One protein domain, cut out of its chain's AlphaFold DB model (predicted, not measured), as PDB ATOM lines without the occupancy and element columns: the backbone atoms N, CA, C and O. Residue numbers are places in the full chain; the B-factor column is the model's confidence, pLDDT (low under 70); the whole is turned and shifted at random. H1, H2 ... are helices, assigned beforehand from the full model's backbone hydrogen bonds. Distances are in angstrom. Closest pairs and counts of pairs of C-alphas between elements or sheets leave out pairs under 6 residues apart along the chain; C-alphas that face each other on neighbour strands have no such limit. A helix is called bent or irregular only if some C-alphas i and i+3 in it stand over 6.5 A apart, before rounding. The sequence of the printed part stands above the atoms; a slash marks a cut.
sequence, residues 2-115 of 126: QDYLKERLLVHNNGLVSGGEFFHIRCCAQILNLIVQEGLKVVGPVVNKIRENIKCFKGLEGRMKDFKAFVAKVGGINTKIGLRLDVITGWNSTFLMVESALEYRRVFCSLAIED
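What this domain is: This is residues 2 to 115 of the 126 residues of an uncharacterized protein of Glycine max (UniProt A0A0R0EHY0). Two unequal lobes are joined by one arm of a long helix bent into an L: a small head of H1 and H2 at one end, and at the other a larger, loose cluster of H3b, H4, H5 and H6. The arm H3a bridges them and makes much of the length, its residues 27 to 32 standing free. The printed part has 114 residues with six named helices, H1 to H6 in order, and no named strand; the class is all helix. It is only just loose, close to extended, with a radius of gyration of the C-alphas of 19.8 A and spans of 59 by 28 by 21 A.

Where its parts are: Find C-alpha 2 at (234.909, 111.724, 146.365), where H1, residues 2 to 11, begins; H2 follows at residues 17 to 20. By its hydrogen bonds H3, residues 25 to 59, was assigned as one helix, but it is bent: C-alphas 42 and 45 are 7.8 A apart. Its arms are H3a, residues 25 to 42, 26.2 A long, and H3b, residues 45 to 59, 20.9 A. Next come H4, residues 61 to 74, 20.1 A; H5, residues 91 to 103, 18.4 A; and H6, residues 105 to 114, 14.5 A, ending at C-alpha 114 (217.311, 157.967, 129.782).

How they stand to each other: H1 and H2 only just touch, with 3 pairs of C-alphas within 8 A, the closest Lys 6 and Gly 20 at 6.4 A. H3a and H3b are about perpendicular, at 88 degrees. H3b and H4 touch only at the corner, closest C-alphas Phe 57 and Met 64, 5.2 A. H3b touches H5 with residues 47 to 51 alone, closest C-alphas Ile 50 and Ala 101, 7.2 A. H4 touches H6, closest C-alphas Val 71 and Val 107, 5.9 A; H5 and H6 meet only through their link. Each O i to N i+4 pair is within hydrogen-bond range in H1, H3b, H4, H5 and H6, and 13 of 14 in H3a; H2 is too short for such a pair.

The domain as a whole: The C-alphas farthest apart, Ser 18 and Gly 62, are 59.8 A apart. The printed part has no cut; look at residues 75 to 90 for the long link, H4 to H5. Residue 115 has pLDDT under 70.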
ATOM      1  N   GLN A   2     233.472 111.533 146.104       91.49
ATOM      2  CA  GLN A   2     234.909 111.724 146.365       91.49
ATOM      3  C   GLN A   2     235.788 110.757 145.578       91.49
ATOM      4  O   GLN A   2     236.650 111.229 144.849       91.49
ATOM      5  N   ASP A   3     235.513 109.455 145.646       91.45
ATOM      6  CA  ASP A   3     236.326 108.453 144.940       91.45
ATOM      7  C   ASP A   3     236.274 108.647 143.425       91.45
ATOM      8  O   ASP A   3     237.307 108.679 142.770       91.45
ATOM      9  N   TYR A   4     235.081 108.919 142.887       91.94
ATOM     10  CA  TYR A   4     234.891 109.242 141.472       91.94
ATOM     11  C   TYR A   4     235.713 110.461 141.021       91.94
ATOM     12  O   TYR A   4     236.360 110.429 139.976       91.94
ATOM     13  N   LEU A   5     235.702 111.550 141.799       89.95
ATOM     14  CA  LEU A   5     236.513 112.727 141.476       89.95
ATOM     15  C   LEU A   5     238.006 112.443 141.651       89.95
ATOM     16  O   LEU A   5     238.793 112.876 140.816       89.95
ATOM     17  N   LYS A   6     238.390 111.697 142.691       90.86
ATOM     18  CA  LYS A   6     239.777 111.300 142.938       90.86
ATOM     19  C   LYS A   6     240.333 110.510 141.755       90.86
ATOM     20  O   LYS A   6     241.380 110.873 141.234       90.86
ATOM     21  N   GLU A   7     239.610 109.493 141.296       91.11
ATOM     22  CA  GLU A   7     239.984 108.678 140.139       91.11
ATOM     23  C   GLU A   7     240.145 109.539 138.881       91.11
ATOM     24  O   GLU A   7     241.190 109.505 138.232       91.11
ATOM     25  N   ARG A   8     239.159 110.393 138.572       91.94
ATOM     26  CA  ARG A   8     239.232 111.265 137.390       91.94
ATOM     27  C   ARG A   8     240.392 112.255 137.445       91.94
ATOM     28  O   ARG A   8     241.028 112.477 136.420       91.94
ATOM     29  N   LEU A   9     240.668 112.847 138.605       89.76
ATOM     30  CA  LEU A   9     241.759 113.813 138.776       89.76
ATOM     31  C   LEU A   9     243.144 113.149 138.749       89.76
ATOM     32  O   LEU A   9     244.113 113.793 138.360       89.76
ATOM     33  N   LEU A  10     243.253 111.872 139.127       89.52
ATOM     34  CA  LEU A  10     244.496 111.106 138.995       89.52
ATOM     35  C   LEU A  10     244.773 110.710 137.545       89.52
ATOM     36  O   LEU A  10     245.889 110.888 137.065       89.52
ATOM     37  N   VAL A  11     243.751 110.234 136.828       89.57
ATOM     38  CA  VAL A  11     243.872 109.891 135.401       89.57
ATOM     39  C   VAL A  11     244.174 111.137 134.564       89.57
ATOM     40  O   VAL A  11     244.946 111.082 133.608       89.57
ATOM     41  N   HIS A  12     243.589 112.279 134.927       85.52
ATOM     42  CA  HIS A  12     243.790 113.531 134.215       85.52
ATOM     43  C   HIS A  12     245.023 114.275 134.751       85.52
ATOM     44  O   HIS A  12     244.936 115.058 135.693       85.52
ATOM     45  N   ASN A  13     246.178 114.042 134.120       81.00
ATOM     46  CA  ASN A  13     247.452 114.730 134.384       81.00
ATOM     47  C   ASN A  13     248.066 114.498 135.772       81.00
ATOM     48  O   ASN A  13     248.911 115.286 136.191       81.00
ATOM     49  N   ASN A  14     247.668 113.440 136.488       82.99
ATOM     50  CA  ASN A  14     248.144 113.180 137.847       82.99
ATOM     51  C   ASN A  14     247.967 114.410 138.764       82.99
ATOM     52  O   ASN A  14     248.851 114.764 139.542       82.99
ATOM     53  N   GLY A  15     246.823 115.096 138.640       84.78
ATOM     54  CA  GLY A  15     246.574 116.402 139.257       84.78
ATOM     55  C   GLY A  15     246.436 116.388 140.783       84.78
ATOM     56  O   GLY A  15     246.207 117.438 141.382       84.78
ATOM     57  N   LEU A  16     246.554 115.221 141.425       87.98
ATOM     58  CA  LEU A  16     246.503 115.072 142.876       87.98
ATOM     59  C   LEU A  16     247.861 114.645 143.432       87.98
ATOM     60  O   LEU A  16     248.423 113.621 143.051       87.98
ATOM     61  N   VAL A  17     248.344 115.408 144.411       86.80
ATOM     62  CA  VAL A  17     249.576 115.110 145.150       86.80
ATOM     63  C   VAL A  17     249.439 113.774 145.892       86.80
ATOM     64  O   VAL A  17     248.359 113.439 146.386       86.80
ATOM     65  N   SER A  18     250.531 113.007 145.958       89.97
ATOM     66  CA  SER A  18     250.609 111.713 146.659       89.97
ATOM     67  C   SER A  18     249.496 110.732 146.270       89.97
ATOM     68  O   SER A  18     248.869 110.116 147.129       89.97
ATOM     69  N   GLY A  19     249.158 110.637 144.979       87.33
ATOM     70  CA  GLY A  19     248.099 109.730 144.520       87.33
ATOM     71  C   GLY A  19     246.717 110.058 145.107       87.33
ATOM     72  O   GLY A  19     245.847 109.192 145.210       87.33
ATOM     73  N   GLY A  20     246.505 111.303 145.545       89.24
ATOM     74  CA  GLY A  20     245.264 111.750 146.166       89.24
ATOM     75  C   GLY A  20     245.005 111.161 147.552       89.24
ATOM     76  O   GLY A  20     243.847 111.113 147.966       89.24
ATOM     77  N   GLU A  21     246.029 110.691 148.270       90.63
ATOM     78  CA  GLU A  21     245.915 110.188 149.650       90.63
ATOM     79  C   GLU A  21     245.160 111.169 150.567       90.63
ATOM     80  O   GLU A  21     244.264 110.769 151.305       90.63
ATOM     81  N   PHE A  22     245.426 112.469 150.423       86.72
ATOM     82  CA  PHE A  22     244.824 113.526 151.243       86.72
ATOM     83  C   PHE A  22     243.618 114.225 150.595       86.72
ATOM     84  O   PHE A  22     243.082 115.187 151.150       86.72
ATOM     85  N   PHE A  23     243.168 113.774 149.419       89.47
ATOM     86  CA  PHE A  23     242.108 114.454 148.676       89.47
ATOM     87  C   PHE A  23     240.735 114.284 149.339       89.47
ATOM     88  O   PHE A  23     240.207 113.177 149.438       89.47
ATOM     89  N   HIS A  24     240.126 115.411 149.713       90.68
ATOM     90  CA  HIS A  24     238.787 115.462 150.287       90.68
ATOM     91  C   HIS A  24     237.955 116.569 149.642       90.68
ATOM     92  O   HIS A  24     238.314 117.744 149.718       90.68
ATOM     93  N   ILE A  25     236.783 116.223 149.096       89.01
ATOM     94  CA  ILE A  25     235.884 117.209 148.461       89.01
ATOM     95  C   ILE A  25     235.515 118.326 149.442       89.01
ATOM     96  O   ILE A  25     235.457 119.494 149.061       89.01
ATOM     97  N   ARG A  26     235.288 117.982 150.717       90.20
ATOM     98  CA  ARG A  26     234.937 118.956 151.762       90.20
ATOM     99  C   ARG A  26     236.042 119.994 151.976       90.20
ATOM    100  O   ARG A  26     235.727 121.172 152.094       90.20
ATOM    101  N   CYS A  27     237.309 119.577 151.948       89.71
ATOM    102  CA  CYS A  27     238.445 120.494 152.033       89.71
ATOM    103  C   CYS A  27     238.491 121.421 150.814       89.71
ATOM    104  O   CYS A  27     238.636 122.628 150.978       89.71
ATOM    105  N   CYS A  28     238.284 120.892 149.603       89.02
ATOM    106  CA  CYS A  28     238.227 121.712 148.390       89.02
ATOM    107  C   CYS A  28     237.089 122.741 148.444       89.02
ATOM    108  O   CYS A  28     237.317 123.916 148.174       89.02
ATOM    109  N   ALA A  29     235.882 122.328 148.838       90.66
ATOM    110  CA  ALA A  29     234.739 123.229 148.977       90.66
ATOM    111  C   ALA A  29     234.996 124.326 150.023       90.66
ATOM    112  O   ALA A  29     234.655 125.485 149.798       90.66
ATOM    113  N   GLN A  30     235.641 123.978 151.140       91.51
ATOM    114  CA  GLN A  30     236.033 124.937 152.170       91.51
ATOM    115  C   GLN A  30     237.068 125.940 151.648       91.51
ATOM    116  O   GLN A  30     236.890 127.140 151.839       91.51
ATOM    117  N   ILE A  31     238.110 125.471 150.959       93.46
ATOM    118  CA  ILE A  31     239.136 126.334 150.357       93.46
ATOM    119  C   ILE A  31     238.505 127.283 149.331       93.46
ATOM    120  O   ILE A  31     238.733 128.488 149.394       93.46
ATOM    121  N   LEU A  32     237.664 126.766 148.429       92.09
ATOM    122  CA  LEU A  32     236.950 127.582 147.445       92.09
ATOM    123  C   LEU A  32     236.069 128.634 148.121       92.09
ATOM    124  O   LEU A  32     236.085 129.792 147.719       92.09
ATOM    125  N   ASN A  33     235.343 128.258 149.176       92.58
ATOM    126  CA  ASN A  33     234.530 129.201 149.929       92.58
ATOM    127  C   ASN A  33     235.379 130.313 150.566       92.58
ATOM    128  O   ASN A  33     234.981 131.470 150.499       92.58
ATOM    129  N   LEU A  34     236.544 129.991 151.141       94.86
ATOM    130  CA  LEU A  34     237.456 130.998 151.697       94.86
ATOM    131  C   LEU A  34     237.951 131.975 150.620       94.86
ATOM    132  O   LEU A  34     237.904 133.183 150.830       94.86
ATOM    133  N   ILE A  35     238.359 131.465 149.453       96.17
ATOM    134  CA  ILE A  35     238.819 132.292 148.325       96.17
ATOM    135  C   ILE A  35     237.697 133.215 147.838       96.17
ATOM    136  O   ILE A  35     237.905 134.417 147.678       96.17
ATOM    137  N   VAL A  36     236.495 132.670 147.626       94.88
ATOM    138  CA  VAL A  36     235.343 133.451 147.159       94.88
ATOM    139  C   VAL A  36     234.945 134.506 148.188       94.88
ATOM    140  O   VAL A  36     234.678 135.642 147.811       94.88
ATOM    141  N   GLN A  37     234.927 134.167 149.479       93.47
ATOM    142  CA  GLN A  37     234.620 135.131 150.535       93.47
ATOM    143  C   GLN A  37     235.636 136.271 150.581       93.47
ATOM    144  O   GLN A  37     235.232 137.422 150.728       93.47
ATOM    145  N   GLU A  38     236.927 135.979 150.421       95.41
ATOM    146  CA  GLU A  38     237.955 137.019 150.374       95.41
ATOM    147  C   GLU A  38     237.797 137.910 149.135       95.41
ATOM    148  O   GLU A  38     237.800 139.134 149.248       95.41
ATOM    149  N   GLY A  39     237.535 137.318 147.966       93.99
ATOM    150  CA  GLY A  39     237.234 138.072 146.747       93.99
ATOM    151  C   GLY A  39     235.995 138.964 146.892       93.99
ATOM    152  O   GLY A  39     236.023 140.133 146.508       93.99
ATOM    153  N   LEU A  40     234.926 138.456 147.514       93.46
ATOM    154  CA  LEU A  40     233.699 139.215 147.772       93.46
ATOM    155  C   LEU A  40     233.906 140.402 148.719       93.46
ATOM    156  O   LEU A  40     233.150 141.365 148.621       93.46
ATOM    157  N   LYS A  41     234.919 140.388 149.595       92.59
ATOM    158  CA  LYS A  41     235.270 141.577 150.390       92.59
ATOM    159  C   LYS A  41     235.790 142.706 149.504       92.59
ATOM    160  O   LYS A  41     235.438 143.858 149.735       92.59
ATOM    161  N   VAL A  42     236.575 142.375 148.477       95.68
ATOM    162  CA  VAL A  42     237.143 143.356 147.538       95.68
ATOM    163  C   VAL A  42     236.055 143.948 146.640       95.68
ATOM    164  O   VAL A  42     235.973 145.163 146.491       95.68
ATOM    165  N   VAL A  43     235.175 143.109 146.086       93.96
ATOM    166  CA  VAL A  43     234.112 143.553 145.157       93.96
ATOM    167  C   VAL A  43     232.785 143.899 145.845       93.96
ATOM    168  O   VAL A  43     231.801 144.234 145.182       93.96
ATOM    169  N   GLY A  44     232.739 143.835 147.177       93.29
ATOM    170  CA  GLY A  44     231.538 144.034 147.989       93.29
ATOM    171  C   GLY A  44     230.752 145.312 147.668       93.29
ATOM    172  O   GLY A  44     229.530 145.224 147.521       93.29
ATOM    173  N   PRO A  45     231.396 146.485 147.496       94.15
ATOM    174  CA  PRO A  45     230.700 147.717 147.120       94.15
ATOM    175  C   PRO A  45     229.929 147.606 145.796       94.15
ATOM    176  O   PRO A  45     228.754 147.975 145.739       94.15
ATOM    177  N   VAL A  46     230.550 147.030 144.761       93.62
ATOM    178  CA  VAL A  46     229.935 146.829 143.437       93.62
ATOM    179  C   VAL A  46     228.766 145.851 143.537       93.62
ATOM    180  O   VAL A  46     227.663 146.120 143.059       93.62
ATOM    181  N   VAL A  47     228.969 144.733 144.239       95.47
ATOM    182  CA  VAL A  47     227.923 143.728 144.474       95.47
ATOM    183  C   VAL A  47     226.726 144.338 145.213       95.47
ATOM    184  O   VAL A  47     225.578 144.082 144.848       95.47
ATOM    185  N   ASN A  48     226.970 145.174 146.226       94.12
ATOM    186  CA  ASN A  48     225.917 145.874 146.963       94.12
ATOM    187  C   ASN A  48     225.132 146.825 146.058       94.12
ATOM    188  O   ASN A  48     223.905 146.836 146.099       94.12
ATOM    189  N   LYS A  49     225.818 147.572 145.195       92.37
ATOM    190  CA  LYS A  49     225.193 148.487 144.237       92.37
ATOM    191  C   LYS A  49     224.297 147.754 143.235       92.37
ATOM    192  O   LYS A  49     223.151 148.151 143.033       92.37
ATOM    193  N   ILE A  50     224.775 146.640 142.674       94.46
ATOM    194  CA  ILE A  50     223.969 145.756 141.815       94.46
ATOM    195  C   ILE A  50     222.729 145.269 142.574       94.46
ATOM    196  O   ILE A  50     221.614 145.347 142.058       94.46
ATOM    197  N   ARG A  51     222.903 144.815 143.820       94.74
ATOM    198  CA  ARG A  51     221.800 144.330 144.658       94.74
ATOM    199  C   ARG A  51     220.726 145.393 144.874       94.74
ATOM    200  O   ARG A  51     219.543 145.101 144.697       94.74
ATOM    201  N   GLU A  52     221.118 146.609 145.239       91.85
ATOM    202  CA  GLU A  52     220.172 147.702 145.483       91.85
ATOM    203  C   GLU A  52     219.440 148.124 144.204       91.85
ATOM    204  O   GLU A  52     218.229 148.344 144.239       91.85
ATOM    205  N   ASN A  53     220.109 148.108 143.050       88.68
ATOM    206  CA  ASN A  53     219.447 148.333 141.761       88.68
ATOM    207  C   ASN A  53     218.381 147.283 141.467       88.68
ATOM    208  O   ASN A  53     217.252 147.605 141.098       88.68
ATOM    209  N   ILE A  54     218.705 146.011 141.677       92.26
ATOM    210  CA  ILE A  54     217.757 144.926 141.427       92.26
ATOM    211  C   ILE A  54     216.570 145.003 142.396       92.26
ATOM    212  O   ILE A  54     215.426 144.811 141.971       92.26
ATOM    213  N   LYS A  55     216.806 145.325 143.675       90.75
ATOM    214  CA  LYS A  55     215.732 145.587 144.649       90.75
ATOM    215  C   LYS A  55     214.841 146.742 144.203       90.75
ATOM    216  O   LYS A  55     213.623 146.612 144.251       90.75
ATOM    217  N   CYS A  56     215.440 147.831 143.734       84.61
ATOM    218  CA  CYS A  56     214.749 149.016 143.238       84.61
ATOM    219  C   CYS A  56     213.775 148.683 142.091       84.61
ATOM    220  O   CYS A  56     212.616 149.100 142.136       84.61
ATOM    221  N   PHE A  57     214.190 147.867 141.114       85.67
ATOM    222  CA  PHE A  57     213.294 147.411 140.044       85.67
ATOM    223  C   PHE A  57     212.213 146.453 140.540       85.67
ATOM    224  O   PHE A  57     211.062 146.562 140.129       85.67
ATOM    225  N   LYS A  58     212.563 145.497 141.407       85.61
ATOM    226  CA  LYS A  58     211.610 144.484 141.888       85.61
ATOM    227  C   LYS A  58     210.571 145.034 142.861       85.61
ATOM    228  O   LYS A  58     209.469 144.499 142.906       85.61
ATOM    229  N   GLY A  59     210.911 146.063 143.634       80.48
ATOM    230  CA  GLY A  59     210.017 146.663 144.624       80.48
ATOM    231  C   GLY A  59     208.945 147.581 144.035       80.48
ATOM    232  O   GLY A  59     207.943 147.837 144.695       80.48
ATOM    233  N   LEU A  60     209.129 148.074 142.806       77.98
ATOM    234  CA  LEU A  60     208.222 149.028 142.165       77.98
ATOM    235  C   LEU A  60     207.699 148.461 140.843       77.98
ATOM    236  O   LEU A  60     208.439 148.347 139.867       77.98
ATOM    237  N   GLU A  61     206.400 148.149 140.789       79.22
ATOM    238  CA  GLU A  61     205.778 147.526 139.611       79.22
ATOM    239  C   GLU A  61     205.961 148.369 138.336       79.22
ATOM    240  O   GLU A  61     206.231 147.819 137.266       79.22
ATOM    241  N   GLY A  62     205.881 149.701 138.455       79.73
ATOM    242  CA  GLY A  62     206.131 150.636 137.351       79.73
ATOM    243  C   GLY A  62     207.546 150.503 136.782       79.73
ATOM    244  O   GLY A  62     207.707 150.250 135.592       79.73
ATOM    245  N   ARG A  63     208.569 150.520 137.647       82.06
ATOM    246  CA  ARG A  63     209.973 150.393 137.221       82.06
ATOM    247  C   ARG A  63     210.269 149.046 136.571       82.06
ATOM    248  O   ARG A  63     211.088 148.975 135.663       82.06
ATOM    249  N   MET A  64     209.603 147.972 136.998       87.86
ATOM    250  CA  MET A  64     209.742 146.666 136.348       87.86
ATOM    251  C   MET A  64     209.107 146.639 134.947       87.86
ATOM    252  O   MET A  64     209.613 145.945 134.062       87.86
ATOM    253  N   LYS A  65     208.008 147.373 134.723       88.59
ATOM    254  CA  LYS A  65     207.413 147.535 133.384       88.59
ATOM    255  C   LYS A  65     208.359 148.306 132.469       88.59
ATOM    256  O   LYS A  65     208.648 147.815 131.378       88.59
ATOM    257  N   ASP A  66     208.909 149.417 132.951       86.55
ATOM    258  CA  ASP A  66     209.900 150.203 132.212       86.55
ATOM    259  C   ASP A  66     211.128 149.349 131.894       86.55
ATOM    260  O   ASP A  66     211.507 149.213 130.734       86.55
ATOM    261  N   PHE A  67     211.680 148.650 132.891       89.62
ATOM    262  CA  PHE A  67     212.803 147.734 132.700       89.62
ATOM    263  C   PHE A  67     212.533 146.720 131.580       89.62
ATOM    264  O   PHE A  67     213.354 146.566 130.680       89.62
ATOM    265  N   LYS A  68     211.363 146.066 131.567       92.16
ATOM    266  CA  LYS A  68     210.985 145.128 130.495       92.16
ATOM    267  C   LYS A  68     210.866 145.803 129.126       92.16
ATOM    268  O   LYS A  68     211.244 145.192 128.127       92.16
ATOM    269  N   ALA A  69     210.376 147.040 129.067       92.39
ATOM    270  CA  ALA A  69     210.327 147.810 127.826       92.39
ATOM    271  C   ALA A  69     211.741 148.105 127.299       92.39
ATOM    272  O   ALA A  69     212.014 147.911 126.114       92.39
ATOM    273  N   PHE A  70     212.674 148.468 128.184       91.38
ATOM    274  CA  PHE A  70     214.081 148.649 127.828       91.38
ATOM    275  C   PHE A  70     214.757 147.341 127.400       91.38
ATOM    276  O   PHE A  70     215.512 147.350 126.432       91.38
ATOM    277  N   VAL A  71     214.463 146.209 128.050       94.34
ATOM    278  CA  VAL A  71     214.936 144.880 127.615       94.34
ATOM    279  C   VAL A  71     214.512 144.604 126.170       94.34
ATOM    280  O   VAL A  71     215.335 144.184 125.357       94.34
ATOM    281  N   ALA A  72     213.248 144.873 125.831       94.03
ATOM    282  CA  ALA A  72     212.736 144.695 124.474       94.03
ATOM    283  C   ALA A  72     213.384 145.665 123.469       94.03
ATOM    284  O   ALA A  72     213.732 145.251 122.366       94.03
ATOM    285  N   LYS A  73     213.589 146.931 123.863       93.32
ATOM    286  CA  LYS A  73     214.228 147.972 123.040       93.32
ATOM    287  C   LYS A  73     215.702 147.677 122.751       93.32
ATOM    288  O   LYS A  73     216.145 147.880 121.627       93.32
ATOM    289  N   VAL A  74     216.461 147.226 123.752       92.30
ATOM    290  CA  VAL A  74     217.888 146.895 123.606       92.30
ATOM    291  C   VAL A  74     218.070 145.628 122.768       92.30
ATOM    292  O   VAL A  74     218.949 145.593 121.909       92.30
ATOM    293  N   GLY A  75     217.231 144.609 122.987       91.86
ATOM    294  CA  GLY A  75     217.285 143.346 122.251       91.86
ATOM    295  C   GLY A  75     218.554 142.520 122.515       91.86
ATOM    296  O   GLY A  75     219.495 142.958 123.174       91.86
ATOM    297  N   GLY A  76     218.571 141.277 122.022       92.88
ATOM    298  CA  GLY A  76     219.738 140.385 122.131       92.88
ATOM    299  C   GLY A  76     220.079 139.916 123.553       92.88
ATOM    300  O   GLY A  76     221.202 139.487 123.784       92.88
ATOM    301  N   ILE A  77     219.130 140.006 124.489       93.77
ATOM    302  CA  ILE A  77     219.298 139.625 125.897       93.77
ATOM    303  C   ILE A  77     218.639 138.268 126.135       93.77
ATOM    304  O   ILE A  77     217.474 138.063 125.777       93.77
ATOM    305  N   ASN A  78     219.342 137.351 126.796       93.22
ATOM    306  CA  ASN A  78     218.786 136.077 127.226       93.22
ATOM    307  C   ASN A  78     217.832 136.262 128.412       93.22
ATOM    308  O   ASN A  78     218.186 136.096 129.578       93.22
ATOM    309  N   THR A  79     216.564 136.533 128.118       92.74
ATOM    310  CA  THR A  79     215.545 136.762 129.148       92.74
ATOM    311  C   THR A  79     215.209 135.532 129.996       92.74
ATOM    312  O   THR A  79     214.579 135.686 131.043       92.74
ATOM    313  N   LYS A  80     215.659 134.326 129.612       93.45
ATOM    314  CA  LYS A  80     215.449 133.097 130.399       93.45
ATOM    315  C   LYS A  80     216.197 133.122 131.729       93.45
ATOM    316  O   LYS A  80     215.747 132.478 132.674       93.45
ATOM    317  N   ILE A  81     217.322 133.841 131.819       92.52
ATOM    318  CA  ILE A  81     218.053 133.954 133.087       92.52
ATOM    319  C   ILE A  81     217.214 134.695 134.137       92.52
ATOM    320  O   ILE A  81     217.231 134.319 135.315       92.52
ATOM    321  N   GLY A  82     216.431 135.684 133.682       92.52
ATOM    322  CA  GLY A  82     215.641 136.593 134.506       92.52
ATOM    323  C   GLY A  82     216.513 137.487 135.386       92.52
ATOM    324  O   GLY A  82     217.692 137.208 135.592       92.52
ATOM    325  N   LEU A  83     215.941 138.559 135.941       92.96
ATOM    326  CA  LEU A  83     216.658 139.411 136.891       92.96
ATOM    327  C   LEU A  83     216.635 138.787 138.296       92.96
ATOM    328  O   LEU A  83     215.567 138.646 138.905       92.96
ATOM    329  N   ARG A  84     217.792 138.381 138.826       95.25
ATOM    330  CA  ARG A  84     217.902 137.603 140.077       95.25
ATOM    331  C   ARG A  84     218.354 138.475 141.238       95.25
ATOM    332  O   ARG A  84     219.231 139.300 141.069       95.25
ATOM    333  N   LEU A  85     217.742 138.290 142.405       94.95
ATOM    334  CA  LEU A  85     218.205 138.908 143.649       94.95
ATOM    335  C   LEU A  85     218.827 137.800 144.496       94.95
ATOM    336  O   LEU A  85     218.255 136.709 144.557       94.95
ATOM    337  N   ASP A  86     219.986 138.055 145.089       96.29
ATOM    338  CA  ASP A  86     220.700 137.060 145.879       96.29
ATOM    339  C   ASP A  86     220.162 136.925 147.312       96.29
ATOM    340  O   ASP A  86     219.390 137.742 147.818       96.29
ATOM    341  N   VAL A  87     220.610 135.860 147.973       94.20
ATOM    342  CA  VAL A  87     220.586 135.716 149.425       94.20
ATOM    343  C   VAL A  87     221.970 136.123 149.919       94.20
ATOM    344  O   VAL A  87     222.948 135.424 149.668       94.20
ATOM    345  N   ILE A  88     222.059 137.250 150.629       89.65
ATOM    346  CA  ILE A  88     223.335 137.914 150.961       89.65
ATOM    347  C   ILE A  88     224.349 137.024 151.708       89.65
ATOM    348  O   ILE A  88     225.546 137.285 151.668       89.65
ATOM    349  N   THR A  89     223.889 135.965 152.379       87.34
ATOM    350  CA  THR A  89     224.743 135.015 153.108       87.34
ATOM    351  C   THR A  89     225.306 133.886 152.238       87.34
ATOM    352  O   THR A  89     226.180 133.152 152.694       87.34
ATOM    353  N   GLY A  90     224.837 133.718 150.996       90.18
ATOM    354  CA  GLY A  90     225.202 132.602 150.124       90.18
ATOM    355  C   GLY A  90     225.858 133.052 148.822       90.18
ATOM    356  O   GLY A  90     225.157 133.440 147.885       90.18
ATOM    357  N   TRP A  91     227.182 132.885 148.715       93.36
ATOM    358  CA  TRP A  91     227.964 133.329 147.550       93.36
ATOM    359  C   TRP A  91     227.463 132.758 146.215       93.36
ATOM    360  O   TRP A  91     227.490 133.459 145.210       93.36
ATOM    361  N   ASN A  92     226.940 131.525 146.206       94.10
ATOM    362  CA  ASN A  92     226.343 130.913 145.014       94.10
ATOM    363  C   ASN A  92     225.205 131.774 144.447       94.10
ATOM    364  O   ASN A  92     225.102 131.972 143.242       94.10
ATOM    365  N   SER A  93     224.347 132.309 145.315       96.07
ATOM    366  CA  SER A  93     223.241 133.164 144.882       96.07
ATOM    367  C   SER A  93     223.723 134.549 144.451       96.07
ATOM    368  O   SER A  93     223.194 135.099 143.488       96.07
ATOM    369  N   THR A  94     224.768 135.078 145.098       96.16
ATOM    370  CA  THR A  94     225.439 136.316 144.684       96.16
ATOM    371  C   THR A  94     226.043 136.167 143.292       96.16
ATOM    372  O   THR A  94     225.844 137.040 142.454       96.16
ATOM    373  N   PHE A  95     226.687 135.032 143.003       95.70
ATOM    374  CA  PHE A  95     227.177 134.700 141.667       95.70
ATOM    375  C   PHE A  95     226.042 134.725 140.634       95.70
ATOM    376  O   PHE A  95     226.153 135.425 139.633       95.70
ATOM    377  N   LEU A  96     224.912 134.058 140.905       97.00
ATOM    378  CA  LEU A  96     223.764 134.051 139.987       97.00
ATOM    379  C   LEU A  96     223.120 135.437 139.802       97.00
ATOM    380  O   LEU A  96     222.567 135.713 138.738       97.00
ATOM    381  N   MET A  97     223.152 136.302 140.822       97.41
ATOM    382  CA  MET A  97     222.716 137.698 140.707       97.41
ATOM    383  C   MET A  97     223.657 138.502 139.812       97.41
ATOM    384  O   MET A  97     223.179 139.235 138.954       97.41
ATOM    385  N   VAL A  98     224.972 138.364 139.994       96.25
ATOM    386  CA  VAL A  98     225.971 139.065 139.176       96.25
ATOM    387  C   VAL A  98     225.921 138.582 137.728       96.25
ATOM    388  O   VAL A  98     225.856 139.406 136.825       96.25
ATOM    389  N   GLU A  99     225.857 137.270 137.494       96.62
ATOM    390  CA  GLU A  99     225.702 136.674 136.158       96.62
ATOM    391  C   GLU A  99     224.449 137.211 135.449       96.62
ATOM    392  O   GLU A  99     224.508 137.677 134.312       96.62
ATOM    393  N   SER A 100     223.319 137.227 136.159       96.43
ATOM    394  CA  SER A 100     222.080 137.847 135.688       96.43
ATOM    395  C   SER A 100     222.266 139.337 135.384       96.43
ATOM    396  O   SER A 100     221.895 139.794 134.307       96.43
ATOM    397  N   ALA A 101     222.869 140.109 136.290       95.75
ATOM    398  CA  ALA A 101     223.070 141.541 136.104       95.75
ATOM    399  C   ALA A 101     223.965 141.866 134.897       95.75
ATOM    400  O   ALA A 101     223.700 142.836 134.188       95.75
ATOM    401  N   LEU A 102     224.983 141.041 134.635       95.82
ATOM    402  CA  LEU A 102     225.860 141.172 133.473       95.82
ATOM    403  C   LEU A 102     225.101 140.956 132.159       95.82
ATOM    404  O   LEU A 102     225.283 141.735 131.223       95.82
ATOM    405  N   GLU A 103     224.195 139.979 132.108       96.00
ATOM    406  CA  GLU A 103     223.326 139.752 130.945       96.00
ATOM    407  C   GLU A 103     222.450 140.987 130.642       96.00
ATOM    408  O   GLU A 103     222.247 141.362 129.487       96.00
ATOM    409  N   TYR A 104     221.988 141.688 131.684       95.24
ATOM    410  CA  TYR A 104     221.200 142.921 131.569       95.24
ATOM    411  C   TYR A 104     222.036 144.211 131.585       95.24
ATOM    412  O   TYR A 104     221.462 145.302 131.616       95.24
ATOM    413  N   ARG A 105     223.375 144.141 131.510       94.11
ATOM    414  CA  ARG A 105     224.262 145.318 131.617       94.11
ATOM    415  C   ARG A 105     223.854 146.445 130.671       94.11
ATOM    416  O   ARG A 105     223.728 147.591 131.090       94.11
ATOM    417  N   ARG A 106     223.587 146.114 129.404       91.95
ATOM    418  CA  ARG A 106     223.181 147.095 128.383       91.95
ATOM    419  C   ARG A 106     221.868 147.797 128.733       91.95
ATOM    420  O   ARG A 106     221.725 148.978 128.448       91.95
ATOM    421  N   VAL A 107     220.938 147.098 129.383       92.35
ATOM    422  CA  VAL A 107     219.665 147.672 129.844       92.35
ATOM    423  C   VAL A 107     219.898 148.662 130.971       92.35
ATOM    424  O   VAL A 107     219.351 149.759 130.921       92.35
ATOM    425  N   PHE A 108     220.742 148.316 131.946       90.44
ATOM    426  CA  PHE A 108     221.105 149.248 133.016       90.44
ATOM    427  C   PHE A 108     221.794 150.501 132.473       90.44
ATOM    428  O   PHE A 108     221.457 151.600 132.903       90.44
ATOM    429  N   CYS A 109     222.695 150.355 131.496       87.93
ATOM    430  CA  CYS A 109     223.328 151.498 130.839       87.93
ATOM    431  C   CYS A 109     222.304 152.385 130.113       87.93
ATOM    432  O   CYS A 109     222.337 153.601 130.280       87.93
ATOM    433  N   SER A 110     221.376 151.803 129.346       87.27
ATOM    434  CA  SER A 110     220.327 152.576 128.662       87.27
ATOM    435  C   SER A 110     219.391 153.286 129.643       87.27
ATOM    436  O   SER A 110     219.056 154.448 129.432       87.27
ATOM    437  N   LEU A 111     219.011 152.619 130.737       86.07
ATOM    438  CA  LEU A 111     218.190 153.214 131.795       86.07
ATOM    439  C   LEU A 111     218.890 154.398 132.457       86.07
ATOM    440  O   LEU A 111     218.257 155.415 132.693       86.07
ATOM    441  N   ALA A 112     220.195 154.308 132.702       81.98
ATOM    442  CA  ALA A 112     220.943 155.393 133.324       81.98
ATOM    443  C   ALA A 112     221.109 156.637 132.441       81.98
ATOM    444  O   ALA A 112     221.273 157.736 132.960       81.98
ATOM    445  N   ILE A 113     221.079 156.472 131.116       80.18
ATOM    446  CA  ILE A 113     221.121 157.596 130.172       80.18
ATOM    447  C   ILE A 113     219.744 158.268 130.074       80.18
ATOM    448  O   ILE A 113     219.659 159.492 129.986       80.18
ATOM    449  N   GLU A 114     218.668 157.477 130.063       73.69
ATOM    450  CA  GLU A 114     217.311 157.967 129.782       73.69
ATOM    451  C   GLU A 114     216.542 158.403 131.043       73.69
ATOM    452  O   GLU A 114     215.754 159.351 130.984       73.69
ATOM    453  N   ASP A 115     216.779 157.771 132.193       66.74
ATOM    454  CA  ASP A 115     216.082 158.068 133.444       66.74
ATOM    455  C   ASP A 115     216.906 159.011 134.335       66.74
ATOM    456  O   ASP A 115     217.799 158.606 135.079       66.74
TER     457      ASP A 115